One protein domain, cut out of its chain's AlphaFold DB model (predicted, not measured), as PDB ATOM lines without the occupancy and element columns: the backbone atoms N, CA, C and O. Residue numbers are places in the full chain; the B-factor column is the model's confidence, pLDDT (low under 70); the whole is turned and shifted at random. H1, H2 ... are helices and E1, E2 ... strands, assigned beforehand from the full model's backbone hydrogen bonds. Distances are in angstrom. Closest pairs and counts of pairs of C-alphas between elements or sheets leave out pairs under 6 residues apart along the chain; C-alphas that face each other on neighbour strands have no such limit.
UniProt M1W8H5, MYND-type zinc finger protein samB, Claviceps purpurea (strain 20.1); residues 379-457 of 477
ATOM      1  N   LYS A 379     169.865 120.170 152.086       92.50
ATOM      2  CA  LYS A 379     169.767 119.311 150.908       92.50
ATOM      3  C   LYS A 379     168.756 119.854 149.902       92.50
ATOM      4  O   LYS A 379     169.027 119.783 148.702       92.50
ATOM      5  N   ILE A 380     167.630 120.407 150.357       93.19
ATOM      6  CA  ILE A 380     166.649 121.068 149.483       93.19
ATOM      7  C   ILE A 380     167.257 122.299 148.815       93.19
ATOM      8  O   ILE A 380     167.138 122.439 147.599       93.19
ATOM      9  N   LEU A 381     167.953 123.150 149.569       91.06
ATOM     10  CA  LEU A 381     168.601 124.350 149.033       91.06
ATOM     11  C   LEU A 381     169.692 123.992 148.009       91.06
ATOM     12  O   LEU A 381     169.713 124.540 146.906       91.06
ATOM     13  N   ALA A 382     170.529 122.993 148.305       90.44
ATOM     14  CA  ALA A 382     171.534 122.506 147.360       90.44
ATOM     15  C   ALA A 382     170.906 121.918 146.081       90.44
ATOM     16  O   ALA A 382     171.414 122.138 144.980       90.44
ATOM     17  N   LEU A 383     169.797 121.176 146.203       92.06
ATOM     18  CA  LEU A 383     169.065 120.643 145.050       92.06
ATOM     19  C   LEU A 383     168.419 121.751 144.217       92.06
ATOM     20  O   LEU A 383     168.487 121.680 142.991       92.06
ATOM     21  N   ASN A 384     167.844 122.772 144.855       91.25
ATOM     22  CA  ASN A 384     167.296 123.942 144.175       91.25
ATOM     23  C   ASN A 384     168.352 124.589 143.269       91.25
ATOM     24  O   ASN A 384     168.103 124.790 142.081       91.25
ATOM     25  N   ASP A 385     169.556 124.829 143.791       89.00
ATOM     26  CA  ASP A 385     170.644 125.439 143.024       89.00
ATOM     27  C   ASP A 385     171.070 124.568 141.837       89.00
ATOM     28  O   ASP A 385     171.244 125.067 140.723       89.00
ATOM     29  N   GLN A 386     171.192 123.253 142.040       90.31
ATOM     30  CA  GLN A 386     171.520 122.308 140.968       90.31
ATOM     31  C   GLN A 386     170.433 122.289 139.885       90.31
ATOM     32  O   GLN A 386     170.731 122.405 138.695       90.31
ATOM     33  N   VAL A 387     169.164 122.171 140.271       90.19
ATOM     34  CA  VAL A 387     168.031 122.126 139.336       90.19
ATOM     35  C   VAL A 387     167.933 123.439 138.565       90.19
ATOM     36  O   VAL A 387     167.958 123.429 137.338       90.19
ATOM     37  N   ARG A 388     167.964 124.597 139.229       87.25
ATOM     38  CA  ARG A 388     167.951 125.893 138.525       87.25
ATOM     39  C   ARG A 388     169.184 126.090 137.637       87.25
ATOM     40  O   ARG A 388     169.101 126.731 136.584       87.25
ATOM     41  N   ARG A 389     170.334 125.518 138.010       87.81
ATOM     42  CA  ARG A 389     171.556 125.578 137.199       87.81
ATOM     43  C   ARG A 389     171.472 124.742 135.920       87.81
ATOM     44  O   ARG A 389     171.925 125.210 134.876       87.81
ATOM     45  N   PHE A 390     170.942 123.526 136.001       89.44
ATOM     46  CA  PHE A 390     171.049 122.531 134.928       89.44
ATOM     47  C   PHE A 390     169.730 122.237 134.196       89.44
ATOM     48  O   PHE A 390     169.761 121.621 133.131       89.44
ATOM     49  N   SER A 391     168.581 122.657 134.734       87.38
ATOM     50  CA  SER A 391     167.261 122.468 134.115       87.38
ATOM     51  C   SER A 391     166.840 123.644 133.242       87.38
ATOM     52  O   SER A 391     166.317 123.412 132.155       87.38
ATOM     53  N   LEU A 392     167.058 124.876 133.712       85.12
ATOM     54  CA  LEU A 392     166.565 126.091 133.060       85.12
ATOM     55  C   LEU A 392     167.344 126.412 131.780       85.12
ATOM     56  O   LEU A 392     168.571 126.282 131.734       85.12
ATOM     57  N   LEU A 393     166.625 126.889 130.763       85.50
ATOM     58  CA  LEU A 393     167.224 127.451 129.556       85.50
ATOM     59  C   LEU A 393     168.083 128.690 129.859       85.50
ATOM     60  O   LEU A 393     167.765 129.519 130.715       85.50
ATOM     61  N   ARG A 394     169.188 128.813 129.123       82.56
ATOM     62  CA  ARG A 394     170.083 129.977 129.105       82.56
ATOM     63  C   ARG A 394     169.856 130.810 127.843       82.56
ATOM     64  O   ARG A 394     169.075 130.445 126.957       82.56
ATOM     65  N   HIS A 395     170.547 131.947 127.755       74.38
ATOM     66  CA  HIS A 395     170.537 132.788 126.558       74.38
ATOM     67  C   HIS A 395     170.877 131.959 125.308       74.38
ATOM     68  O   HIS A 395     171.782 131.133 125.336       74.38
ATOM     69  N   LYS A 396     170.157 132.197 124.201       80.12
ATOM     70  CA  LYS A 396     170.269 131.445 122.930       80.12
ATOM     71  C   LYS A 396     169.770 129.988 122.979       80.12
ATOM     72  O   LYS A 396     170.185 129.178 122.155       80.12
ATOM     73  N   ASN A 397     168.843 129.662 123.884       87.81
ATOM     74  CA  ASN A 397     168.168 128.356 123.938       87.81
ATOM     75  C   ASN A 397     169.129 127.171 124.195       87.81
ATOM     76  O   ASN A 397     168.962 126.065 123.667       87.81
ATOM     77  N   THR A 398     170.170 127.406 124.997       90.50
ATOM     78  CA  THR A 398     171.131 126.388 125.442       90.50
ATOM     79  C   THR A 398     170.800 125.899 126.853       90.50
ATOM     80  O   THR A 398     170.106 126.573 127.617       90.50
ATOM     81  N   ARG A 399     171.293 124.712 127.218       92.00
ATOM     82  CA  ARG A 399     171.304 124.223 128.607       92.00
ATOM     83  C   ARG A 399     172.701 123.772 128.984       92.00
ATOM     84  O   ARG A 399     173.482 123.331 128.141       92.00
ATOM     85  N   THR A 400     173.006 123.840 130.271       93.56
ATOM     86  CA  THR A 400     174.258 123.316 130.809       93.56
ATOM     87  C   THR A 400     174.146 121.803 130.985       93.56
ATOM     88  O   THR A 400     173.218 121.300 131.614       93.56
ATOM     89  N   CYS A 401     175.105 121.046 130.454       94.00
ATOM     90  CA  CYS A 401     175.165 119.611 130.680       94.00
ATOM     91  C   CYS A 401     175.562 119.314 132.127       94.00
ATOM     92  O   CYS A 401     176.626 119.735 132.578       94.00
ATOM     93  N   HIS A 402     174.769 118.510 132.838       94.69
ATOM     94  CA  HIS A 402     175.111 118.122 134.206       94.69
ATOM     95  C   HIS A 402     176.419 117.303 134.256       94.69
ATOM     96  O   HIS A 402     177.249 117.520 135.131       94.69
ATOM     97  N   GLY A 403     176.673 116.437 133.266       93.94
ATOM     98  CA  GLY A 403     177.882 115.603 133.178       93.94
ATOM     99  C   GLY A 403     179.187 116.390 133.004       93.94
ATOM    100  O   GLY A 403     180.023 116.388 133.904       93.94
ATOM    101  N   CYS A 404     179.365 117.078 131.872       93.94
ATOM    102  CA  CYS A 404     180.607 117.800 131.552       93.94
ATOM    103  C   CYS A 404     180.616 119.276 131.979       93.94
ATOM    104  O   CYS A 404     181.679 119.877 132.032       93.94
ATOM    105  N   GLY A 405     179.462 119.869 132.302       92.19
ATOM    106  CA  GLY A 405     179.356 121.280 132.689       92.19
ATOM    107  C   GLY A 405     179.352 122.276 131.526       92.19
ATOM    108  O   GLY A 405     179.205 123.467 131.776       92.19
ATOM    109  N   THR A 406     179.486 121.822 130.276       92.94
ATOM    110  CA  THR A 406     179.459 122.696 129.093       92.94
ATOM    111  C   THR A 406     178.030 122.989 128.651       92.94
ATOM    112  O   THR A 406     177.131 122.161 128.831       92.94
ATOM    113  N   GLU A 407     177.812 124.147 128.038       92.38
ATOM    114  CA  GLU A 407     176.532 124.476 127.413       92.38
ATOM    115  C   GLU A 407     176.395 123.812 126.041       92.38
ATOM    116  O   GLU A 407     177.365 123.703 125.290       92.38
ATOM    117  N   ALA A 408     175.189 123.354 125.715       90.75
ATOM    118  CA  ALA A 408     174.853 122.810 124.403       90.75
ATOM    119  C   ALA A 408     173.428 123.231 123.994       90.75
ATOM    120  O   ALA A 408     172.613 123.550 124.868       90.75
ATOM    121  N   PRO A 409     173.096 123.239 122.686       91.44
ATOM    122  CA  PRO A 409     171.744 123.541 122.216       91.44
ATOM    123  C   PRO A 409     170.719 122.599 122.856       91.44
ATOM    124  O   PRO A 409     170.882 121.378 122.773       91.44
ATOM    125  N   ALA A 410     169.650 123.137 123.455       88.69
ATOM    126  CA  ALA A 410     168.664 122.343 124.196       88.69
ATOM    127  C   ALA A 410     168.060 121.195 123.366       88.69
ATOM    128  O   ALA A 410     167.895 120.093 123.880       88.69
ATOM    129  N   ALA A 411     167.823 121.422 122.069       88.69
ATOM    130  CA  ALA A 411     167.296 120.424 121.130       88.69
ATOM    131  C   ALA A 411     168.201 119.187 120.956       88.69
ATOM    132  O   ALA A 411     167.728 118.120 120.575       88.69
ATOM    133  N   SER A 412     169.502 119.322 121.228       89.94
ATOM    134  CA  SER A 412     170.480 118.232 121.094       89.94
ATOM    135  C   SER A 412     170.655 117.414 122.377       89.94
ATOM    136  O   SER A 412     171.283 116.353 122.368       89.94
ATOM    137  N   MET A 413     170.113 117.899 123.497       92.88
ATOM    138  CA  MET A 413     170.326 117.319 124.817       92.88
ATOM    139  C   MET A 413     169.209 116.360 125.209       92.88
ATOM    140  O   MET A 413     168.042 116.544 124.878       92.88
ATOM    141  N   LYS A 414     169.573 115.339 125.982       92.19
ATOM    142  CA  LYS A 414     168.634 114.359 126.532       92.19
ATOM    143  C   LYS A 414     168.430 114.620 128.017       92.19
ATOM    144  O   LYS A 414     169.407 114.704 128.766       92.19
ATOM    145  N   SER A 415     167.178 114.735 128.441       93.00
ATOM    146  CA  SER A 415     166.820 114.809 129.854       93.00
ATOM    147  C   SER A 415     166.916 113.435 130.516       93.00
ATOM    148  O   SER A 415     166.887 112.384 129.870       93.00
ATOM    149  N   CYS A 416     167.050 113.425 131.840       93.25
ATOM    150  CA  CYS A 416     166.875 112.205 132.610       93.25
ATOM    151  C   CYS A 416     165.430 111.715 132.490       93.25
ATOM    152  O   CYS A 416     164.512 112.420 132.890       93.25
ATOM    153  N   SER A 417     165.233 110.473 132.051       89.75
ATOM    154  CA  SER A 417     163.902 109.879 131.889       89.75
ATOM    155  C   SER A 417     163.109 109.711 133.191       89.75
ATOM    156  O   SER A 417     161.904 109.505 133.135       89.75
ATOM    157  N   MET A 418     163.766 109.765 134.354       90.00
ATOM    158  CA  MET A 418     163.120 109.527 135.649       90.00
ATOM    159  C   MET A 418     162.661 110.817 136.330       90.00
ATOM    160  O   MET A 418     161.515 110.904 136.752       90.00
ATOM    161  N   CYS A 419     163.547 111.808 136.471       91.00
ATOM    162  CA  CYS A 419     163.222 113.071 137.142       91.00
ATOM    163  C   CYS A 419     162.953 114.224 136.167       91.00
ATOM    164  O   CYS A 419     162.364 115.225 136.547       91.00
ATOM    165  N   SER A 420     163.402 114.126 134.914       90.06
ATOM    166  CA  SER A 420     163.344 115.200 133.909       90.06
ATOM    167  C   SER A 420     164.046 116.517 134.285       90.06
ATOM    168  O   SER A 420     164.023 117.457 133.496       90.06
ATOM    169  N   SER A 421     164.722 116.598 135.437       89.81
ATOM    170  CA  SER A 421     165.400 117.822 135.882       89.81
ATOM    171  C   SER A 421     166.764 118.022 135.215       89.81
ATOM    172  O   SER A 421     167.083 119.128 134.796       89.81
ATOM    173  N   PHE A 422     167.596 116.992 135.062       92.88
ATOM    174  CA  PHE A 422     168.954 117.181 134.524       92.88
ATOM    175  C   PHE A 422     169.106 116.745 133.069       92.88
ATOM    176  O   PHE A 422     168.533 115.736 132.653       92.88
ATOM    177  N   TRP A 423     169.949 117.478 132.335       94.19
ATOM    178  CA  TRP A 423     170.161 117.332 130.895       94.19
ATOM    179  C   TRP A 423     171.604 116.954 130.540       94.19
ATOM    180  O   TRP A 423     172.569 117.359 131.198       94.19
ATOM    181  N   TYR A 424     171.754 116.175 129.465       95.50
ATOM    182  CA  TYR A 424     173.022 115.582 129.041       95.50
ATOM    183  C   TYR A 424     173.242 115.700 127.533       95.50
ATOM    184  O   TYR A 424     172.342 115.395 126.755       95.50
ATOM    185  N   CYS A 425     174.454 116.074 127.110       95.06
ATOM    186  CA  CYS A 425     174.829 116.110 125.690       95.06
ATOM    187  C   CYS A 425     175.088 114.711 125.098       95.06
ATOM    188  O   CYS A 425     175.037 114.524 123.888       95.06
ATOM    189  N   SER A 426     175.370 113.707 125.937       94.44
ATOM    190  CA  SER A 426     175.648 112.340 125.496       94.44
ATOM    191  C   SER A 426     175.346 111.307 126.582       94.44
ATOM    192  O   SER A 426     175.279 111.622 127.773       94.44
ATOM    193  N   LYS A 427     175.236 110.034 126.177       94.44
ATOM    194  CA  LYS A 427     175.081 108.897 127.103       94.44
ATOM    195  C   LYS A 427     176.268 108.773 128.067       94.44
ATOM    196  O   LYS A 427     176.086 108.358 129.209       94.44
ATOM    197  N   GLN A 428     177.468 109.171 127.635       94.69
ATOM    198  CA  GLN A 428     178.651 109.190 128.492       94.69
ATOM    199  C   GLN A 428     178.525 110.262 129.577       94.69
ATOM    200  O   GLN A 428     178.681 109.954 130.754       94.69
ATOM    201  N   CYS A 429     178.135 111.486 129.210       96.00
ATOM    202  CA  CYS A 429     177.882 112.549 130.183       96.00
ATOM    203  C   CYS A 429     176.741 112.203 131.147       96.00
ATOM    204  O   CYS A 429     176.803 112.579 132.315       96.00
ATOM    205  N   GLN A 430     175.730 111.459 130.689       94.81
ATOM    206  CA  GLN A 430     174.687 110.932 131.566       94.81
ATOM    207  C   GLN A 430     175.253 109.966 132.608       94.81
ATOM    208  O   GLN A 430     174.932 110.110 133.782       94.81
ATOM    209  N   ARG A 431     176.120 109.023 132.213       94.31
ATOM    210  CA  ARG A 431     176.787 108.108 133.153       94.31
ATOM    211  C   ARG A 431     177.657 108.864 134.150       94.31
ATOM    212  O   ARG A 431     177.515 108.629 135.342       94.31
ATOM    213  N   THR A 432     178.477 109.804 133.675       94.56
ATOM    214  CA  THR A 432     179.302 110.664 134.532       94.56
ATOM    215  C   THR A 432     178.435 111.421 135.534       94.56
ATOM    216  O   THR A 432     178.612 111.266 136.733       94.56
ATOM    217  N   GLY A 433     177.418 112.159 135.078       92.19
ATOM    218  CA  GLY A 433     176.523 112.877 135.988       92.19
ATOM    219  C   GLY A 433     175.820 111.952 136.988       92.19
ATOM    220  O   GLY A 433     175.696 112.299 138.160       92.19
ATOM    221  N   TRP A 434     175.400 110.763 136.541       93.44
ATOM    222  CA  TRP A 434     174.718 109.758 137.359       93.44
ATOM    223  C   TRP A 434     175.583 109.225 138.502       93.44
ATOM    224  O   TRP A 434     175.095 109.139 139.629       93.44
ATOM    225  N   THR A 435     176.837 108.860 138.225       90.88
ATOM    226  CA  THR A 435     177.716 108.208 139.204       90.88
ATOM    227  C   THR A 435     178.639 109.179 139.927       90.88
ATOM    228  O   THR A 435     178.765 109.082 141.142       90.88
ATOM    229  N   THR A 436     179.269 110.118 139.219       90.19
ATOM    230  CA  THR A 436     180.322 110.973 139.789       90.19
ATOM    231  C   THR A 436     179.801 112.292 140.344       90.19
ATOM    232  O   THR A 436     180.464 112.891 141.183       90.19
ATOM    233  N   LYS A 437     178.612 112.743 139.925       88.88
ATOM    234  CA  LYS A 437     177.990 113.994 140.401       88.88
ATOM    235  C   LYS A 437     176.713 113.776 141.206       88.88
ATOM    236  O   LYS A 437     175.793 114.576 141.133       88.88
ATOM    237  N   ALA A 438     176.636 112.657 141.925       88.31
ATOM    238  CA  ALA A 438     175.557 112.330 142.862       88.31
ATOM    239  C   ALA A 438     174.115 112.328 142.303       88.31
ATOM    240  O   ALA A 438     173.178 112.085 143.065       88.31
ATOM    241  N   HIS A 439     173.898 112.472 140.988       92.50
ATOM    242  CA  HIS A 439     172.542 112.517 140.440       92.50
ATOM    243  C   HIS A 439     171.758 111.233 140.724       92.50
ATOM    244  O   HIS A 439     170.554 111.308 140.925       92.50
ATOM    245  N   LYS A 440     172.390 110.054 140.813       92.56
ATOM    246  CA  LYS A 440     171.676 108.831 141.221       92.56
ATOM    247  C   LYS A 440     170.924 109.007 142.550       92.56
ATOM    248  O   LYS A 440     169.803 108.520 142.676       92.56
ATOM    249  N   VAL A 441     171.537 109.693 143.517       91.06
ATOM    250  CA  VAL A 441     170.944 109.980 144.832       91.06
ATOM    251  C   VAL A 441     169.856 111.043 144.687       91.06
ATOM    252  O   VAL A 441     168.723 110.818 145.102       91.06
ATOM    253  N   ASP A 442     170.164 112.145 144.009       93.00
ATOM    254  CA  ASP A 442     169.251 113.284 143.839       93.00
ATOM    255  C   ASP A 442     167.994 112.926 143.036       93.00
ATOM    256  O   ASP A 442     166.881 113.330 143.372       93.00
ATOM    257  N   CYS A 443     168.149 112.092 142.007       93.19
ATOM    258  CA  CYS A 443     167.077 111.616 141.140       93.19
ATOM    259  C   CYS A 443     165.974 110.913 141.930       93.19
ATOM    260  O   CYS A 443     164.808 111.033 141.572       93.19
ATOM    261  N   LYS A 444     166.317 110.197 143.013       93.38
ATOM    262  CA  LYS A 444     165.329 109.517 143.861       93.38
ATOM    263  C   LYS A 444     164.297 110.505 144.407       93.38
ATOM    264  O   LYS A 444     163.114 110.182 144.398       93.38
ATOM    265  N   PHE A 445     164.747 111.683 144.829       92.12
ATOM    266  CA  PHE A 445     163.902 112.723 145.411       92.12
ATOM    267  C   PHE A 445     163.243 113.593 144.340       92.12
ATOM    268  O   PHE A 445     162.055 113.872 144.422       92.12
ATOM    269  N   LEU A 446     163.973 113.931 143.272       92.38
ATOM    270  CA  LEU A 446     163.453 114.718 142.147       92.38
ATOM    271  C   LEU A 446     162.382 113.983 141.314       92.38
ATOM    272  O   LEU A 446     161.821 114.564 140.392       92.38
ATOM    273  N   LYS A 447     162.068 112.717 141.609       90.62
ATOM    274  CA  LYS A 447     160.854 112.067 141.083       90.62
ATOM    275  C   LYS A 447     159.580 112.742 141.588       90.62
ATOM    276  O   LYS A 447     158.584 112.729 140.868       90.62
ATOM    277  N   ASP A 448     159.616 113.336 142.782       91.62
ATOM    278  CA  ASP A 448     158.491 114.082 143.337       91.62
ATOM    279  C   ASP A 448     158.215 115.327 142.463       91.62
ATOM    280  O   ASP A 448     159.089 116.194 142.335       91.62
ATOM    281  N   PRO A 449     157.041 115.416 141.808       90.81
ATOM    282  CA  PRO A 449     156.696 116.563 140.975       90.81
ATOM    283  C   PRO A 449     156.608 117.862 141.775       90.81
ATOM    284  O   PRO A 449     156.976 118.902 141.238       90.81
ATOM    285  N   ASP A 450     156.214 117.814 143.047       92.25
ATOM    286  CA  ASP A 450     156.090 119.013 143.873       92.25
ATOM    287  C   ASP A 450     157.458 119.558 144.249       92.25
ATOM    288  O   ASP A 450     157.663 120.763 144.199       92.25
ATOM    289  N   LEU A 451     158.427 118.688 144.550       92.62
ATOM    290  CA  LEU A 451     159.792 119.137 144.827       92.62
ATOM    291  C   LEU A 451     160.400 119.822 143.593       92.62
ATOM    292  O   LEU A 451     161.028 120.871 143.699       92.62
ATOM    293  N   ARG A 452     160.174 119.260 142.399       90.31
ATOM    294  CA  ARG A 452     160.600 119.895 141.141       90.31
ATOM    295  C   ARG A 452     159.870 121.207 140.887       90.31
ATOM    296  O   ARG A 452     160.504 122.176 140.479       90.31
ATOM    297  N   GLY A 453     158.558 121.225 141.111       89.06
ATOM    298  CA  GLY A 453     157.724 122.411 140.957       89.06
ATOM    299  C   GLY A 453     158.202 123.539 141.844       89.06
ATOM    300  O   GLY A 453     158.439 124.634 141.354       89.06
ATOM    301  N   LEU A 454     158.474 123.239 143.108       89.69
ATOM    302  CA  LEU A 454     158.989 124.179 144.095       89.69
ATOM    303  C   LEU A 454     160.250 124.923 143.606       89.69
ATOM    304  O   LEU A 454     160.370 126.132 143.807       89.69
ATOM    305  N   PHE A 455     161.165 124.220 142.929       89.31
ATOM    306  CA  PHE A 455     162.420 124.781 142.403       89.31
ATOM    307  C   PHE A 455     162.264 125.569 141.097       89.31
ATOM    308  O   PHE A 455     163.065 126.461 140.809       89.31
ATOM    309  N   LEU A 456     161.279 125.201 140.275       85.25
ATOM    310  CA  LEU A 456     161.095 125.742 138.923       85.25
ATOM    311  C   LEU A 456     160.005 126.814 138.841       85.25
ATOM    312  O   LEU A 456     159.997 127.590 137.886       85.25
ATOM    313  N   ILE A 457     159.122 126.884 139.838       82.00
ATOM    314  CA  ILE A 457     158.137 127.950 139.984       82.00
ATOM    315  C   ILE A 457     158.853 129.295 140.026       82.00
ATOM    316  O   ILE A 457     159.841 129.508 140.738       82.00
TER     317      ILE A 457
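This is residues 379 to 457 of the 477 residues of the protein "MYND-type zinc finger protein samB" of Claviceps purpurea (strain 20.1) (UniProt M1W8H5). Four short helices and a small strand hairpin, E1 and E2, stand round a long loop, residues 410 to 426, which folds back on itself near the middle. The printed part has 79 residues, in the order H1, E1, E2, H2, H3, H4, and is mostly helix. It is compact, with a radius of gyration of the C-alphas of 11.5 A and spans of 27 by 27 by 19 A.

E1, residues 398 to 400, and E2, residues 407 to 409, form an antiparallel hairpin; N 399 and O 408 are 2.9 A apart, within hydrogen-bond range. H1, residues 379 to 390, touches H4, residues 449 to 456, with residues 384 to 388 alone, at a steep tilt of 65 degrees; the closest C-alphas, of Asn 384 and Phe 455, are 5.3 A apart. H2, residues 427 to 436, and H3, residues 439 to 446, are close but not clearly touching, the closest C-alphas, of Trp 434 and Lys 440, being 5.0 A apart. Every O i to N i+4 pair is within hydrogen-bond range in H1, H2 and H4, and 2 of 4 in H3.

H1 begins at C-alpha 379 (169.767, 119.311, 150.908) and spans 16.4 A; H2 spans 13.9 A. H4 ends at C-alpha 456 (161.095, 125.742, 138.923).

The C-alphas farthest apart, of Lys 396 and Lys 444, are 30.7 A apart. The printed part has no cut, the link E2 to H2 is long, and no printed residue is under 70 in pLDDT.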